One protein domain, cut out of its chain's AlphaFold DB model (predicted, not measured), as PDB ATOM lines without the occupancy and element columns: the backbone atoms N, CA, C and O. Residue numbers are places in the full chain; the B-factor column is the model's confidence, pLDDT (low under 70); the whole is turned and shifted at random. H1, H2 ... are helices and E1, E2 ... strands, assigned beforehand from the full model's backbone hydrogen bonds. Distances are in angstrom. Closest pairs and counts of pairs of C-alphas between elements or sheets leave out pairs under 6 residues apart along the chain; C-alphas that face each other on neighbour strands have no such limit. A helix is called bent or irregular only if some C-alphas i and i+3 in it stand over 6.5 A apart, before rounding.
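This is residues 212 to 337 of the 337 residues of the protein "Glycoside hydrolase family 16 protein" of Treponema sp (UniProt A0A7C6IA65). A twisted sheet, E7 to E10, makes one part of the domain, and a wall of two stacked strand hairpins, E2 with E3 and E4 with E5, makes another, with E3 and E5 running crosswise to E7 and E8. E6 leads from the wall toward E7, and the unnamed residues 262 to 287 make a wide loop between those two strands. The 126 printed residues hold, in chain order, H1, E1 to E7, H2 and E8 to E10, mostly strand, with under half in named elements. The large sheet, E7 E8 E9 E10, is antiparallel, E1 E5 E4 is mixed, and E2 E3 is antiparallel. The whole is compact, with a radius of gyration of the C-alphas of 15.5 A and spans of 44 by 33 by 31 A.

Find C-alpha 288 at (247.145, 236.445, 181.493), where E7, residues 288 to 292, begins a run of 12.5 A. E8, residues 306 to 311, spans 12.5 A, E9, residues 321 to 328, 21.6 A, and E10, residues 332 to 335, ends at C-alpha 335 at (257.014, 234.960, 168.931). Look next for E2, residues 234 to 237, E3, residues 240 to 243, E4, residues 246 to 250, and E5, residues 253 to 257, which spans 10.9 A. E1 is residues 227 to 229 and E6 residues 259 to 261. H1, residues 220 to 224, starts at (243.788, 222.159, 177.336), and H2 is residues 296 to 299.

In the large sheet N 291 and O 307 of E7 and E8 are 2.8 A apart. E8, E9 and E10 form a meander, each strand the antiparallel neighbour of the one before: look at N 308 and O 323, 2.8 A, and N 332 and O 328, 2.8 A. The hairpin E2 and E3 has N 242 and O 235 at 2.7 A. E3 runs on into E4 at 51 degrees. The hairpin E4 and E5 has N 246 and O 256 at 2.8 A, and E1, parallel to E5, has N 228 and O 255 at 2.9 A. E5 runs on into E6 at 41 degrees; E6 and E7 are near each other, and residues 212 to 213 pair with 259 to 260 of E6, antiparallel. H1 is irregular, but only just, with C-alphas 221 and 224 6.7 A apart; its closest C-alphas to E1 are Gly 220 and Gln 227, 7.7 A. H1 has its O i to N i+4 pair within hydrogen-bond range; H2 is too short for one and is not on the large sheet.

The two C-alphas farthest apart, of Asp 238 and Glu 330, are 49.6 A apart. The printed part has no cut, and the link from E6 to E7 is long. Confidence is under 70 at residues 219, 280 to 284, 314 to 321, 323 to 324 and 327 to 337.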
ATOM      1  N   TYR A 212     231.894 234.687 178.493       98.00
ATOM      2  CA  TYR A 212     232.600 233.617 179.193       98.00
ATOM      3  C   TYR A 212     233.077 232.571 178.189       98.00
ATOM      4  O   TYR A 212     232.283 232.127 177.359       98.00
ATOM      5  N   ASP A 213     234.327 232.132 178.315       96.38
ATOM      6  CA  ASP A 213     234.770 230.865 177.732       96.38
ATOM      7  C   ASP A 213     234.575 229.758 178.775       96.38
ATOM      8  O   ASP A 213     234.917 229.930 179.948       96.38
ATOM      9  N   ILE A 214     233.999 228.627 178.364       97.12
ATOM     10  CA  ILE A 214     233.622 227.523 179.257       97.12
ATOM     11  C   ILE A 214     234.343 226.244 178.833       97.12
ATOM     12  O   ILE A 214     234.474 225.954 177.644       97.12
ATOM     13  N   GLY A 215     234.778 225.456 179.814       94.50
ATOM     14  CA  GLY A 215     235.443 224.176 179.589       94.50
ATOM     15  C   GLY A 215     236.962 224.257 179.493       94.50
ATOM     16  O   GLY A 215     237.590 225.226 179.921       94.50
ATOM     17  N   ASN A 216     237.560 223.187 178.975       92.88
ATOM     18  CA  ASN A 216     239.012 223.022 178.846       92.88
ATOM     19  C   ASN A 216     239.510 223.207 177.394       92.88
ATOM     20  O   ASN A 216     240.681 222.983 177.101       92.88
ATOM     21  N   GLY A 217     238.624 223.648 176.493       85.88
ATOM     22  CA  GLY A 217     238.939 223.833 175.078       85.88
ATOM     23  C   GLY A 217     239.461 222.556 174.416       85.88
ATOM     24  O   GLY A 217     239.280 221.447 174.926       85.88
ATOM     25  N   ASP A 218     240.143 222.732 173.289       75.31
ATOM     26  CA  ASP A 218     240.845 221.644 172.616       75.31
ATOM     27  C   ASP A 218     242.240 221.479 173.226       75.31
ATOM     28  O   ASP A 218     243.025 222.427 173.279       75.31
ATOM     29  N   TRP A 219     242.559 220.267 173.690       69.31
ATOM     30  CA  TRP A 219     243.891 219.914 174.209       69.31
ATOM     31  C   TRP A 219     244.381 220.796 175.380       69.31
ATOM     32  O   TRP A 219     245.569 221.105 175.490       69.31
ATOM     33  N   GLY A 220     243.464 221.221 176.259       72.75
ATOM     34  CA  GLY A 220     243.788 222.159 177.336       72.75
ATOM     35  C   GLY A 220     244.140 223.533 176.779       72.75
ATOM     36  O   GLY A 220     245.218 224.050 177.066       72.75
ATOM     37  N   TRP A 221     243.266 224.064 175.919       80.00
ATOM     38  CA  TRP A 221     243.448 225.326 175.189       80.00
ATOM     39  C   TRP A 221     244.739 225.404 174.354       80.00
ATOM     40  O   TRP A 221     245.304 226.475 174.172       80.00
ATOM     41  N   GLY A 222     245.195 224.264 173.829       72.12
ATOM     42  CA  GLY A 222     246.426 224.144 173.041       72.12
ATOM     43  C   GLY A 222     247.715 224.065 173.867       72.12
ATOM     44  O   GLY A 222     248.760 223.737 173.310       72.12
ATOM     45  N   ASN A 223     247.639 224.283 175.183       72.81
ATOM     46  CA  ASN A 223     248.802 224.367 176.070       72.81
ATOM     47  C   ASN A 223     248.838 223.257 177.139       72.81
ATOM     48  O   ASN A 223     249.670 223.295 178.046       72.81
ATOM     49  N   GLY A 224     247.942 222.264 177.068       73.81
ATOM     50  CA  GLY A 224     247.843 221.211 178.085       73.81
ATOM     51  C   GLY A 224     247.369 221.732 179.445       73.81
ATOM     52  O   GLY A 224     247.742 221.194 180.489       73.81
ATOM     53  N   GLU A 225     246.575 222.803 179.443       79.44
ATOM     54  CA  GLU A 225     246.078 223.456 180.648       79.44
ATOM     55  C   GLU A 225     245.142 222.544 181.455       79.44
ATOM     56  O   GLU A 225     244.307 221.825 180.906       79.44
ATOM     57  N   ALA A 226     245.267 222.578 182.784       85.25
ATOM     58  CA  ALA A 226     244.624 221.607 183.674       85.25
ATOM     59  C   ALA A 226     243.231 222.024 184.180       85.25
ATOM     60  O   ALA A 226     242.551 221.227 184.834       85.25
ATOM     61  N   GLN A 227     242.814 223.272 183.952       91.56
ATOM     62  CA  GLN A 227     241.571 223.823 184.490       91.56
ATOM     63  C   GLN A 227     240.372 223.649 183.558       91.56
ATOM     64  O   GLN A 227     240.476 223.748 182.337       91.56
ATOM     65  N   TYR A 228     239.193 223.530 184.158       95.81
ATOM     66  CA  TYR A 228     237.915 223.715 183.481       95.81
ATOM     67  C   TYR A 228     237.393 225.139 183.734       95.81
ATOM     68  O   TYR A 228     237.142 225.512 184.886       95.81
ATOM     69  N   TYR A 229     237.231 225.959 182.691       98.00
ATOM     70  CA  TYR A 229     236.702 227.316 182.850       98.00
ATOM     71  C   TYR A 229     235.194 227.327 183.110       98.00
ATOM     72  O   TYR A 229     234.436 226.573 182.497       98.00
ATOM     73  N   ARG A 230     234.763 228.193 184.031       97.94
ATOM     74  CA  ARG A 230     233.382 228.316 184.508       97.94
ATOM     75  C   ARG A 230     233.026 229.773 184.796       97.94
ATOM     76  O   ARG A 230     233.868 230.548 185.255       97.94
ATOM     77  N   ALA A 231     231.757 230.125 184.612       97.31
ATOM     78  CA  ALA A 231     231.258 231.457 184.952       97.31
ATOM     79  C   ALA A 231     231.286 231.707 186.471       97.31
ATOM     80  O   ALA A 231     231.557 232.815 186.918       97.31
ATOM     81  N   GLU A 232     231.095 230.671 187.291       96.00
ATOM     82  CA  GLU A 232     231.054 230.748 188.759       96.00
ATOM     83  C   GLU A 232     232.408 231.089 189.404       96.00
ATOM     84  O   GLU A 232     232.486 231.413 190.596       96.00
ATOM     85  N   ASN A 233     233.481 231.007 188.619       96.75
ATOM     86  CA  ASN A 233     234.824 231.415 189.000       96.75
ATOM     87  C   ASN A 233     235.095 232.897 188.697       96.75
ATOM     88  O   ASN A 233     236.160 233.393 189.062       96.75
ATOM     89  N   VAL A 234     234.145 233.608 188.085       96.19
ATOM     90  CA  VAL A 234     234.218 235.038 187.783       96.19
ATOM     91  C   VAL A 234     233.161 235.774 188.597       96.19
ATOM     92  O   VAL A 234     231.971 235.475 188.526       96.19
ATOM     93  N   LYS A 235     233.586 236.753 189.392       87.12
ATOM     94  CA  LYS A 235     232.690 237.582 190.202       87.12
ATOM     95  C   LYS A 235     233.073 239.042 190.079       87.12
ATOM     96  O   LYS A 235     234.249 239.359 189.976       87.12
ATOM     97  N   VAL A 236     232.083 239.918 190.152       85.38
ATOM     98  CA  VAL A 236     232.304 241.353 190.300       85.38
ATOM     99  C   VAL A 236     231.752 241.756 191.654       85.38
ATOM    100  O   VAL A 236     230.576 241.534 191.935       85.38
ATOM    101  N   SER A 237     232.614 242.285 192.514       77.88
ATOM    102  CA  SER A 237     232.194 242.947 193.746       77.88
ATOM    103  C   SER A 237     233.279 243.908 194.212       77.88
ATOM    104  O   SER A 237     234.457 243.705 193.916       77.88
ATOM    105  N   ASP A 238     232.880 244.924 194.976       74.06
ATOM    106  CA  ASP A 238     233.791 245.911 195.572       74.06
ATOM    107  C   ASP A 238     234.594 246.710 194.526       74.06
ATOM    108  O   ASP A 238     235.753 247.038 194.759       74.06
ATOM    109  N   GLY A 239     233.997 246.974 193.354       74.94
ATOM    110  CA  GLY A 239     234.662 247.672 192.242       74.94
ATOM    111  C   GLY A 239     235.739 246.837 191.539       74.94
ATOM    112  O   GLY A 239     236.604 247.379 190.862       74.94
ATOM    113  N   ILE A 240     235.757 245.513 191.744       79.50
ATOM    114  CA  ILE A 240     236.835 244.639 191.272       79.50
ATOM    115  C   ILE A 240     236.261 243.406 190.571       79.50
ATOM    116  O   ILE A 240     235.418 242.682 191.114       79.50
ATOM    117  N   LEU A 241     236.799 243.109 189.387       89.19
ATOM    118  CA  LEU A 241     236.676 241.801 188.754       89.19
ATOM    119  C   LEU A 241     237.573 240.781 189.465       89.19
ATOM    120  O   LEU A 241     238.792 240.929 189.537       89.19
ATOM    121  N   LYS A 242     236.968 239.699 189.944       88.75
ATOM    122  CA  LYS A 242     237.623 238.601 190.653       88.75
ATOM    123  C   LYS A 242     237.514 237.336 189.817       88.75
ATOM    124  O   LYS A 242     236.441 236.740 189.727       88.75
ATOM    125  N   ILE A 243     238.632 236.903 189.243       93.12
ATOM    126  CA  ILE A 243     238.770 235.590 188.605       93.12
ATOM    127  C   ILE A 243     239.489 234.675 189.593       93.12
ATOM    128  O   ILE A 243     240.623 234.936 189.983       93.12
ATOM    129  N   THR A 244     238.816 233.620 190.041       87.69
ATOM    130  CA  THR A 244     239.324 232.727 191.090       87.69
ATOM    131  C   THR A 244     239.617 231.350 190.519       87.69
ATOM    132  O   THR A 244     238.689 230.630 190.153       87.69
ATOM    133  N   ALA A 245     240.885 230.944 190.509       87.56
ATOM    134  CA  ALA A 245     241.245 229.547 190.302       87.56
ATOM    135  C   ALA A 245     240.992 228.745 191.591       87.56
ATOM    136  O   ALA A 245     241.344 229.198 192.682       87.56
ATOM    137  N   LYS A 246     240.384 227.563 191.488       88.62
ATOM    138  CA  LYS A 246     240.089 226.682 192.627       88.62
ATOM    139  C   LYS A 246     240.601 225.280 192.352       88.62
ATOM    140  O   LYS A 246     240.459 224.775 191.244       88.62
ATOM    141  N   LYS A 247     241.140 224.631 193.383       89.94
ATOM    142  CA  LYS A 247     241.354 223.183 193.385       89.94
ATOM    143  C   LYS A 247     240.045 222.514 193.794       89.94
ATOM    144  O   LYS A 247     239.741 222.421 194.980       89.94
ATOM    145  N   GLU A 248     239.262 222.102 192.810       88.06
ATOM    146  CA  GLU A 248     237.998 221.400 193.007       88.06
ATOM    147  C   GLU A 248     237.772 220.413 191.863       88.06
ATOM    148  O   GLU A 248     238.139 220.685 190.721       88.06
ATOM    149  N   ASN A 249     237.159 219.272 192.174       93.69
ATOM    150  CA  ASN A 249     236.827 218.286 191.157       93.69
ATOM    151  C   ASN A 249     235.562 218.723 190.414       93.69
ATOM    152  O   ASN A 249     234.489 218.804 191.013       93.69
ATOM    153  N   TYR A 250     235.676 218.965 189.111       94.31
ATOM    154  CA  TYR A 250     234.548 219.330 188.260       94.31
ATOM    155  C   TYR A 250     234.727 218.760 186.855       94.31
ATOM    156  O   TYR A 250     235.776 218.933 186.246       94.31
ATOM    157  N   ALA A 251     233.704 218.071 186.339       92.94
ATOM    158  CA  ALA A 251     233.701 217.489 184.991       92.94
ATOM    159  C   ALA A 251     234.952 216.643 184.644       92.94
ATOM    160  O   ALA A 251     235.374 216.603 183.494       92.94
ATOM    161  N   GLY A 252     235.553 215.974 185.638       90.00
ATOM    162  CA  GLY A 252     236.772 215.170 185.461       90.00
ATOM    163  C   GLY A 252     238.094 215.939 185.595       90.00
ATOM    164  O   GLY A 252     239.153 215.328 185.493       90.00
ATOM    165  N   PHE A 253     238.054 217.242 185.876       92.31
ATOM    166  CA  PHE A 253     239.225 218.097 186.088       92.31
ATOM    167  C   PHE A 253     239.420 218.396 187.573       92.31
ATOM    168  O   PHE A 253     238.446 218.516 188.312       92.31
ATOM    169  N   ALA A 254     240.675 218.542 188.002       89.69
ATOM    170  CA  ALA A 254     241.039 218.820 189.398       89.69
ATOM    171  C   ALA A 254     241.066 220.321 189.744       89.69
ATOM    172  O   ALA A 254     241.299 220.691 190.902       89.69
ATOM    173  N   TYR A 255     240.872 221.181 188.740       91.62
ATOM    174  CA  TYR A 255     240.929 222.629 188.877       91.62
ATOM    175  C   TYR A 255     239.820 223.304 188.072       91.62
ATOM    176  O   TYR A 255     239.502 222.887 186.958       91.62
ATOM    177  N   THR A 256     239.281 224.397 188.603       95.19
ATOM    178  CA  THR A 256     238.383 225.306 187.881       95.19
ATOM    179  C   THR A 256     238.940 226.722 187.892       95.19
ATOM    180  O   THR A 256     239.696 227.095 188.790       95.19
ATOM    181  N   SER A 257     238.588 227.529 186.893       96.94
ATOM    182  CA  SER A 257     238.983 228.942 186.811       96.94
ATOM    183  C   SER A 257     237.979 229.736 185.969       96.94
ATOM    184  O   SER A 257     236.959 229.192 185.555       96.94
ATOM    185  N   GLY A 258     238.248 231.015 185.704       96.25
ATOM    186  CA  GLY A 258     237.469 231.842 184.781       96.25
ATOM    187  C   GLY A 258     238.307 232.341 183.604       96.25
ATOM    188  O   GLY A 258     239.481 232.663 183.774       96.25
ATOM    189  N   ARG A 259     237.687 232.423 182.425       98.25
ATOM    190  CA  ARG A 259     238.231 233.054 181.217       98.25
ATOM    191  C   ARG A 259     237.122 233.876 180.576       98.25
ATOM    192  O   ARG A 259     236.013 233.375 180.384       98.25
ATOM    193  N   ILE A 260     237.411 235.143 180.298       98.44
ATOM    194  CA  ILE A 260     236.463 236.078 179.693       98.44
ATOM    195  C   ILE A 260     237.103 236.788 178.505       98.44
ATOM    196  O   ILE A 260     238.317 236.966 178.474       98.44
ATOM    197  N   ASN A 261     236.293 237.198 177.532       97.81
ATOM    198  CA  ASN A 261     236.764 237.907 176.341       97.81
ATOM    199  C   ASN A 261     235.726 238.915 175.826       97.81
ATOM    200  O   ASN A 261     234.555 238.853 176.192       97.81
ATOM    201  N   THR A 262     236.136 239.822 174.942       97.00
ATOM    202  CA  THR A 262     235.259 240.833 174.316       97.00
ATOM    203  C   THR A 262     234.903 240.500 172.862       97.00
ATOM    204  O   THR A 262     234.482 241.378 172.101       97.00
ATOM    205  N   LYS A 263     235.076 239.239 172.436       95.12
ATOM    206  CA  LYS A 263     234.822 238.797 171.055       95.12
ATOM    207  C   LYS A 263     233.410 239.190 170.610       95.12
ATOM    208  O   LYS A 263     232.446 238.995 171.347       95.12
ATOM    209  N   ASN A 264     233.295 239.754 169.406       94.81
ATOM    210  CA  ASN A 264     232.050 240.279 168.823       94.81
ATOM    211  C   ASN A 264     231.361 241.411 169.621       94.81
ATOM    212  O   ASN A 264     230.218 241.743 169.327       94.81
ATOM    213  N   LYS A 265     232.042 242.014 170.607       94.81
ATOM    214  CA  LYS A 265     231.521 243.112 171.442       94.81
ATOM    215  C   LYS A 265     232.402 244.353 171.365       94.81
ATOM    216  O   LYS A 265     231.919 245.445 171.088       94.81
ATOM    217  N   PHE A 266     233.707 244.180 171.562       91.31
ATOM    218  CA  PHE A 266     234.690 245.254 171.476       91.31
ATOM    219  C   PHE A 266     236.026 244.711 170.958       91.31
ATOM    220  O   PHE A 266     236.616 243.821 171.567       91.31
ATOM    221  N   ALA A 267     236.490 245.242 169.827       86.62
ATOM    222  CA  ALA A 267     237.736 244.847 169.169       86.62
ATOM    223  C   ALA A 267     238.418 246.091 168.565       86.62
ATOM    224  O   ALA A 267     238.262 246.366 167.372       86.62
ATOM    225  N   PRO A 268     239.097 246.912 169.386       79.44
ATOM    226  CA  PRO A 268     239.695 248.152 168.917       79.44
ATOM    227  C   PRO A 268     240.872 247.861 167.982       79.44
ATOM    228  O   PRO A 268     241.716 247.013 168.264       79.44
ATOM    229  N   LYS A 269     240.959 248.618 166.886       76.50
ATOM    230  CA  LYS A 269     242.154 248.666 166.044       76.50
ATOM    231  C   LYS A 269     242.981 249.879 166.467       76.50
ATOM    232  O   LYS A 269     242.547 251.011 166.264       76.50
ATOM    233  N   TYR A 270     244.164 249.614 167.022       76.25
ATOM    234  CA  TYR A 270     245.076 250.606 167.608       76.25
ATOM    235  C   TYR A 270     244.548 251.291 168.880       76.25
ATOM    236  O   TYR A 270     243.389 251.155 169.272       76.25
ATOM    237  N   GLY A 271     245.432 252.054 169.523       70.75
ATOM    238  CA  GLY A 271     245.138 252.849 170.711       70.75
ATOM    239  C   GLY A 271     245.916 252.385 171.937       70.75
ATOM    240  O   GLY A 271     246.789 251.526 171.856       70.75
ATOM    241  N   LYS A 272     245.589 252.990 173.082       72.94
ATOM    242  CA  LYS A 272     246.120 252.603 174.392       72.94
ATOM    243  C   LYS A 272     245.102 251.756 175.151       72.94
ATOM    244  O   LYS A 272     243.924 252.138 175.210       72.94
ATOM    245  N   ILE A 273     245.582 250.647 175.709       76.75
ATOM    246  CA  ILE A 273     244.857 249.723 176.583       76.75
ATOM    247  C   ILE A 273     245.618 249.671 177.904       76.75
ATOM    248  O   ILE A 273     246.839 249.529 177.908       76.75
ATOM    249  N   GLU A 274     244.898 249.812 179.010       75.25
ATOM    250  CA  GLU A 274     245.451 249.741 180.358       75.25
ATOM    251  C   GLU A 274     244.631 248.754 181.181       75.25
ATOM    252  O   GLU A 274     243.409 248.689 181.054       75.25
ATOM    253  N   VAL A 275     245.319 247.989 182.023       76.50
ATOM    254  CA  VAL A 275     244.708 247.111 183.017       76.50
ATOM    255  C   VAL A 275     245.401 247.345 184.351       76.50
ATOM    256  O   VAL A 275     246.627 247.453 184.420       76.50
ATOM    257  N   ARG A 276     244.617 247.405 185.425       72.31
ATOM    258  CA  ARG A 276     245.124 247.386 186.796       72.31
ATOM    259  C   ARG A 276     244.685 246.085 187.443       72.31
ATOM    260  O   ARG A 276     243.499 245.874 187.662       72.31
ATOM    261  N   ALA A 277     245.640 245.211 187.737       73.69
ATOM    262  CA  ALA A 277     245.355 243.880 188.254       73.69
ATOM    263  C   ALA A 277     246.300 243.502 189.396       73.69
ATOM    264  O   ALA A 277     247.455 243.924 189.438       73.69
ATOM    265  N   MET A 278     245.795 242.659 190.294       71.38
ATOM    266  CA  MET A 278     246.601 241.866 191.216       71.38
ATOM    267  C   MET A 278     246.558 240.416 190.744       71.38
ATOM    268  O   MET A 278     245.482 239.879 190.485       71.38
ATOM    269  N   THR A 279     247.719 239.780 190.633       75.00
ATOM    270  CA  THR A 279     247.830 238.415 190.116       75.00
ATOM    271  C   THR A 279     248.024 237.390 191.231       75.00
ATOM    272  O   THR A 279     248.708 237.686 192.213       75.00
ATOM    273  N   PRO A 280     247.474 236.169 191.095       69.19
ATOM    274  CA  PRO A 280     247.710 235.100 192.058       69.19
ATOM    275  C   PRO A 280     249.189 234.695 192.103       69.19
ATOM    276  O   PRO A 280     249.861 234.619 191.075       69.19
ATOM    277  N   VAL A 281     249.667 234.358 193.301       68.00
ATOM    278  CA  VAL A 281     250.981 233.740 193.527       68.00
ATOM    279  C   VAL A 281     250.817 232.233 193.736       68.00
ATOM    280  O   VAL A 281     249.834 231.794 194.329       68.00
ATOM    281  N   GLY A 282     251.776 231.434 193.268       63.28
ATOM    282  CA  GLY A 282     251.749 229.976 193.429       63.28
ATOM    283  C   GLY A 282     252.195 229.225 192.179       63.28
ATOM    284  O   GLY A 282     251.907 229.626 191.055       63.28
ATOM    285  N   SER A 283     252.923 228.122 192.360       67.69
ATOM    286  CA  SER A 283     253.324 227.286 191.223       67.69
ATOM    287  C   SER A 283     252.090 226.700 190.529       67.69
ATOM    288  O   SER A 283     251.145 226.270 191.191       67.69
ATOM    289  N   GLY A 284     252.099 226.715 189.194       68.50
ATOM    290  CA  GLY A 284     250.990 226.253 188.358       68.50
ATOM    291  C   GLY A 284     249.910 227.296 188.054       68.50
ATOM    292  O   GLY A 284     249.044 227.007 187.234       68.50
ATOM    293  N   THR A 285     249.938 228.500 188.646       78.88
ATOM    294  CA  THR A 285     249.057 229.589 188.188       78.88
ATOM    295  C   THR A 285     249.685 230.335 187.009       78.88
ATOM    296  O   THR A 285     250.891 230.591 186.993       78.88
ATOM    297  N   TRP A 286     248.852 230.691 186.030       84.81
ATOM    298  CA  TRP A 286     249.231 231.447 184.832       84.81
ATOM    299  C   TRP A 286     248.141 232.487 184.506       84.81
ATOM    300  O   TRP A 286     247.291 232.269 183.646       84.81
ATOM    301  N   PRO A 287     248.050 233.581 185.283       85.44
ATOM    302  CA  PRO A 287     247.248 234.744 184.915       85.44
ATOM    303  C   PRO A 287     247.777 235.401 183.633       85.44
ATOM    304  O   PRO A 287     248.980 235.639 183.510       85.44
ATOM    305  N   ALA A 288     246.853 235.750 182.737       87.50
ATOM    306  CA  ALA A 288     247.145 236.445 181.493       87.50
ATOM    307  C   ALA A 288     246.127 237.565 181.213       87.50
ATOM    308  O   ALA A 288     244.938 237.437 181.518       87.50
ATOM    309  N   PHE A 289     246.595 238.654 180.606       90.00
ATOM    310  CA  PHE A 289     245.799 239.705 179.976       90.00
ATOM    311  C   PHE A 289     246.379 239.967 178.588       90.00
ATOM    312  O   PHE A 289     247.508 240.434 178.448       90.00
ATOM    313  N   TRP A 290     245.603 239.628 177.569       91.38
ATOM    314  CA  TRP A 290     246.090 239.438 176.210       91.38
ATOM    315  C   TRP A 290     244.989 239.749 175.195       91.38
ATOM    316  O   TRP A 290     243.837 240.020 175.556       91.38
ATOM    317  N   MET A 291     245.349 239.755 173.917       91.44
ATOM    318  CA  MET A 291     244.480 240.120 172.807       91.44
ATOM    319  C   MET A 291     244.680 239.180 171.623       91.44
ATOM    320  O   MET A 291     245.801 238.800 171.315       91.44
ATOM    321  N   LEU A 292     243.597 238.915 170.891       89.75
ATOM    322  CA  LEU A 292     243.604 238.182 169.623       89.75
ATOM    323  C   LEU A 292     242.988 239.013 168.503       89.75
ATOM    324  O   LEU A 292     242.084 239.824 168.738       89.75
ATOM    325  N   GLY A 293     243.416 238.755 167.268       85.75
ATOM    326  CA  GLY A 293     242.766 239.308 166.083       85.75
ATOM    327  C   GLY A 293     241.295 238.900 165.980       85.75
ATOM    328  O   GLY A 293     240.937 237.728 166.104       85.75
ATOM    329  N   SER A 294     240.421 239.864 165.675       88.69
ATOM    330  CA  SER A 294     238.978 239.627 165.490       88.69
ATOM    331  C   SER A 294     238.653 238.687 164.323       88.69
ATOM    332  O   SER A 294     237.550 238.155 164.244       88.69
ATOM    333  N   ASN A 295     239.619 238.448 163.436       84.62
ATOM    334  CA  ASN A 295     239.536 237.524 162.312       84.62
ATOM    335  C   ASN A 295     239.917 236.072 162.674       84.62
ATOM    336  O   ASN A 295     239.955 235.244 161.763       84.62
ATOM    337  N   MET A 296     240.179 235.736 163.947       88.06
ATOM    338  CA  MET A 296     240.587 234.386 164.381       88.06
ATOM    339  C   MET A 296     239.716 233.263 163.816       88.06
ATOM    340  O   MET A 296     240.258 232.273 163.337       88.06
ATOM    341  N   ASP A 297     238.394 233.432 163.776       85.19
ATOM    342  CA  ASP A 297     237.485 232.400 163.250       85.19
ATOM    343  C   ASP A 297     237.650 232.158 161.743       85.19
ATOM    344  O   ASP A 297     237.293 231.099 161.239       85.19
ATOM    345  N   SER A 298     238.182 233.143 161.016       85.38
ATOM    346  CA  SER A 298     238.364 233.077 159.563       85.38
ATOM    347  C   SER A 298     239.757 232.610 159.142       85.38
ATOM    348  O   SER A 298     239.883 231.925 158.131       85.38
ATOM    349  N   VAL A 299     240.803 232.971 159.896       81.25
ATOM    350  CA  VAL A 299     242.201 232.690 159.509       81.25
ATOM    351  C   VAL A 299     242.924 231.724 160.444       81.25
ATOM    352  O   VAL A 299     243.988 231.219 160.082       81.25
ATOM    353  N   GLY A 300     242.356 231.452 161.618       80.69
ATOM    354  CA  GLY A 300     242.972 230.652 162.666       80.69
ATOM    355  C   GLY A 300     244.158 231.339 163.345       80.69
ATOM    356  O   GLY A 300     244.706 232.345 162.884       80.69
ATOM    357  N   TRP A 301     244.581 230.762 164.464       80.62
ATOM    358  CA  TRP A 301     245.840 231.110 165.110       80.62
ATOM    359  C   TRP A 301     247.021 230.402 164.408       80.62
ATOM    360  O   TRP A 301     246.844 229.273 163.940       80.62
ATOM    361  N   PRO A 302     248.216 231.022 164.292       77.44
ATOM    362  CA  PRO A 302     248.590 232.372 164.743       77.44
ATOM    363  C   PRO A 302     248.391 233.461 163.678       77.44
ATOM    364  O   PRO A 302     248.864 234.584 163.841       77.44
ATOM    365  N   LYS A 303     247.710 233.166 162.561       74.06
ATOM    366  CA  LYS A 303     247.508 234.130 161.461       74.06
ATOM    367  C   LYS A 303     246.653 235.332 161.861       74.06
ATOM    368  O   LYS A 303     246.776 236.390 161.252       74.06
ATOM    369  N   CYS A 304     245.796 235.184 162.866       73.88
ATOM    370  CA  CYS A 304     245.032 236.296 163.425       73.88
ATOM    371  C   CYS A 304     245.885 237.287 164.228       73.88
ATOM    372  O   CYS A 304     245.461 238.426 164.416       73.88
ATOM    373  N   GLY A 305     247.082 236.879 164.655       78.94
ATOM    374  CA  GLY A 305     247.921 237.634 165.573       78.94
ATOM    375  C   GLY A 305     247.437 237.558 167.023       78.94
ATOM    376  O   GLY A 305     246.235 237.472 167.299       78.94
ATOM    377  N   GLU A 306     248.398 237.629 167.938       83.81
ATOM    378  CA  GLU A 306     248.200 237.649 169.388       83.81
ATOM    379  C   GLU A 306     249.129 238.684 170.021       83.81
ATOM    380  O   GLU A 306     250.275 238.830 169.590       83.81
ATOM    381  N   VAL A 307     248.628 239.420 171.010       79.00
ATOM    382  CA  VAL A 307     249.411 240.382 171.793       79.00
ATOM    383  C   VAL A 307     249.154 240.139 173.271       79.00
ATOM    384  O   VAL A 307     248.070 240.442 173.777       79.00
ATOM    385  N   ASP A 308     250.173 239.665 173.966       78.69
ATOM    386  CA  ASP A 308     250.150 239.378 175.392       78.69
ATOM    387  C   ASP A 308     250.690 240.586 176.145       78.69
ATOM    388  O   ASP A 308     251.883 240.884 176.139       78.69
ATOM    389  N   ILE A 309     249.785 241.341 176.764       79.50
ATOM    390  CA  ILE A 309     250.132 242.560 177.502       79.50
ATOM    391  C   ILE A 309     250.705 242.188 178.876       79.50
ATOM    392  O   ILE A 309     251.601 242.862 179.397       79.50
ATOM    393  N   MET A 310     250.168 241.128 179.481       81.94
ATOM    394  CA  MET A 310     250.658 240.585 180.736       81.94
ATOM    395  C   MET A 310     250.496 239.075 180.761       81.94
ATOM    396  O   MET A 310     249.374 238.587 180.672       81.94
ATOM    397  N   GLU A 311     251.595 238.363 180.970       76.12
ATOM    398  CA  GLU A 311     251.596 236.974 181.411       76.12
ATOM    399  C   GLU A 311     252.532 236.823 182.599       76.12
ATOM    400  O   GLU A 311     253.707 237.198 182.562       76.12
ATOM    401  N   ILE A 312     252.009 236.251 183.676       73.12
ATOM    402  CA  ILE A 312     252.785 236.018 184.885       73.12
ATOM    403  C   ILE A 312     252.648 234.554 185.255       73.12
ATOM    404  O   ILE A 312     251.555 234.062 185.517       73.12
ATOM    405  N   PHE A 313     253.768 233.853 185.364       72.12
ATOM    406  CA  PHE A 313     253.778 232.563 186.037       72.12
ATOM    407  C   PHE A 313     253.762 232.815 187.542       72.12
ATOM    408  O   PHE A 313     254.639 233.506 188.054       72.12
ATOM    409  N   GLY A 314     252.826 232.235 188.293       58.34
ATOM    410  CA  GLY A 314     252.761 232.449 189.746       58.34
ATOM    411  C   GLY A 314     253.983 231.923 190.497       58.34
ATOM    412  O   GLY A 314     254.269 232.366 191.612       58.34
ATOM    413  N   ALA A 315     254.744 231.023 189.868       57.44
ATOM    414  CA  ALA A 315     256.065 230.624 190.323       57.44
ATOM    415  C   ALA A 315     257.094 231.765 190.184       57.44
ATOM    416  O   ALA A 315     258.017 231.833 190.977       57.44
ATOM    417  N   ASN A 316     256.947 232.703 189.250       62.34
ATOM    418  CA  ASN A 316     257.792 233.893 189.103       62.34
ATOM    419  C   ASN A 316     256.947 235.181 189.076       62.34
ATOM    420  O   ASN A 316     256.987 235.956 188.124       62.34
ATOM    421  N   SER A 317     256.200 235.427 190.156       61.34
ATOM    422  CA  SER A 317     255.229 236.528 190.242       61.34
ATOM    423  C   SER A 317     255.823 237.946 190.200       61.34
ATOM    424  O   SER A 317     255.078 238.916 190.278       61.34
ATOM    425  N   ALA A 318     257.152 238.080 190.143       57.41
ATOM    426  CA  ALA A 318     257.851 239.363 190.047       57.41
ATOM    427  C   ALA A 318     258.183 239.760 188.599       57.41
ATOM    428  O   ALA A 318     258.633 240.880 188.366       57.41
ATOM    429  N   THR A 319     257.995 238.850 187.640       58.97
ATOM    430  CA  THR A 319     258.306 239.085 186.228       58.97
ATOM    431  C   THR A 319     257.022 239.028 185.423       58.97
ATOM    432  O   THR A 319     256.327 238.017 185.456       58.97
ATOM    433  N   ASN A 320     256.738 240.107 184.699       69.12
ATOM    434  CA  ASN A 320     255.742 240.105 183.641       69.12
ATOM    435  C   ASN A 320     256.410 239.741 182.310       69.12
ATOM    436  O   ASN A 320     257.491 240.260 182.024       69.12
ATOM    437  N   LEU A 321     255.759 238.906 181.508       64.88
ATOM    438  CA  LEU A 321     256.121 238.653 180.118       64.88
ATOM    439  C   LEU A 321     255.165 239.428 179.208       64.88
ATOM    440  O   LEU A 321     253.952 239.403 179.407       64.88
ATOM    441  N   GLY A 322     255.740 240.154 178.250       71.62
ATOM    442  CA  GLY A 322     255.001 240.820 177.185       71.62
ATOM    443  C   GLY A 322     255.417 240.222 175.850       71.62
ATOM    444  O   GLY A 322     256.590 240.320 175.485       71.62
ATOM    445  N   THR A 323     254.472 239.615 175.141       69.44
ATOM    446  CA  THR A 323     254.738 238.747 173.987       69.44
ATOM    447  C   THR A 323     253.858 239.154 172.804       69.44
ATOM    448  O   THR A 323     252.788 239.739 172.961       69.44
ATOM    449  N   VAL A 324     254.323 238.888 171.583       66.00
ATOM    450  CA  VAL A 324     253.513 238.996 170.365       66.00
ATOM    451  C   VAL A 324     253.682 237.712 169.572       66.00
ATOM    452  O   VAL A 324     254.822 237.318 169.323       66.00
ATOM    453  N   HIS A 325     252.582 237.101 169.123       72.00
ATOM    454  CA  HIS A 325     252.605 235.948 168.221       72.00
ATOM    455  C   HIS A 325     252.054 236.301 166.843       72.00
ATOM    456  O   HIS A 325     251.051 237.005 166.709       72.00
ATOM    457  N   TRP A 326     252.697 235.779 165.800       75.44
ATOM    458  CA  TRP A 326     252.230 235.925 164.423       75.44
ATOM    459  C   TRP A 326     252.677 234.760 163.540       75.44
ATOM    460  O   TRP A 326     253.529 233.946 163.904       75.44
ATOM    461  N   PHE A 327     252.084 234.681 162.351       65.00
ATOM    462  CA  PHE A 327     252.498 233.752 161.305       65.00
ATOM    463  C   PHE A 327     253.413 234.463 160.300       65.00
ATOM    464  O   PHE A 327     253.016 235.479 159.732       65.00
ATOM    465  N   ALA A 328     254.608 233.918 160.059       58.50
ATOM    466  CA  ALA A 328     255.499 234.331 158.976       58.50
ATOM    467  C   ALA A 328     255.470 233.266 157.866       58.50
ATOM    468  O   ALA A 328     255.804 232.104 158.100       58.50
ATOM    469  N   ASP A 329     255.061 233.668 156.668       47.56
ATOM    470  CA  ASP A 329     254.896 232.835 155.468       47.56
ATOM    471  C   ASP A 329     256.102 231.945 155.131       47.56
ATOM    472  O   ASP A 329     255.914 230.782 154.780       47.56
ATOM    473  N   GLU A 330     257.327 232.436 155.306       48.22
ATOM    474  CA  GLU A 330     258.544 231.691 154.954       48.22
ATOM    475  C   GLU A 330     259.088 230.781 156.071       48.22
ATOM    476  O   GLU A 330     259.918 229.910 155.819       48.22
ATOM    477  N   THR A 331     258.671 230.976 157.328       44.81
ATOM    478  CA  THR A 331     259.344 230.345 158.484       44.81
ATOM    479  C   THR A 331     258.415 229.894 159.616       44.81
ATOM    480  O   THR A 331     258.893 229.499 160.683       44.81
ATOM    481  N   GLY A 332     257.099 229.919 159.391       50.16
ATOM    482  CA  GLY A 332     256.089 229.405 160.311       50.16
ATOM    483  C   GLY A 332     255.761 230.351 161.468       50.16
ATOM    484  O   GLY A 332     255.754 231.572 161.325       50.16
ATOM    485  N   ILE A 333     255.428 229.775 162.622       47.16
ATOM    486  CA  ILE A 333     255.000 230.513 163.821       47.16
ATOM    487  C   ILE A 333     256.171 231.314 164.399       47.16
ATOM    488  O   ILE A 333     257.282 230.792 164.523       47.16
ATOM    489  N   LYS A 334     255.915 232.566 164.783       59.75
ATOM    490  CA  LYS A 334     256.880 233.458 165.435       59.75
ATOM    491  C   LYS A 334     256.341 234.006 166.748       59.75
ATOM    492  O   LYS A 334     255.133 234.186 166.894       59.75
ATOM    493  N   CYS A 335     257.263 234.283 167.665       40.41
ATOM    494  CA  CYS A 335     257.014 234.960 168.931       40.41
ATOM    495  C   CYS A 335     258.209 235.841 169.338       40.41
ATOM    496  O   CYS A 335     259.337 235.608 168.889       40.41
ATOM    497  N   THR A 336     257.968 236.843 170.184       44.81
ATOM    498  CA  THR A 336     259.009 237.643 170.862       44.81
ATOM    499  C   THR A 336     259.067 237.295 172.349       44.81
ATOM    500  O   THR A 336     258.017 237.190 172.962       44.81
ATOM    501  N   TYR A 337     260.260 237.186 172.939       40.25
ATOM    502  CA  TYR A 337     260.449 237.070 174.395       40.25
ATOM    503  C   TYR A 337     261.294 238.227 174.924       40.25
ATOM    504  O   TYR A 337     262.193 238.674 174.169       40.25
TER     505      TYR A 337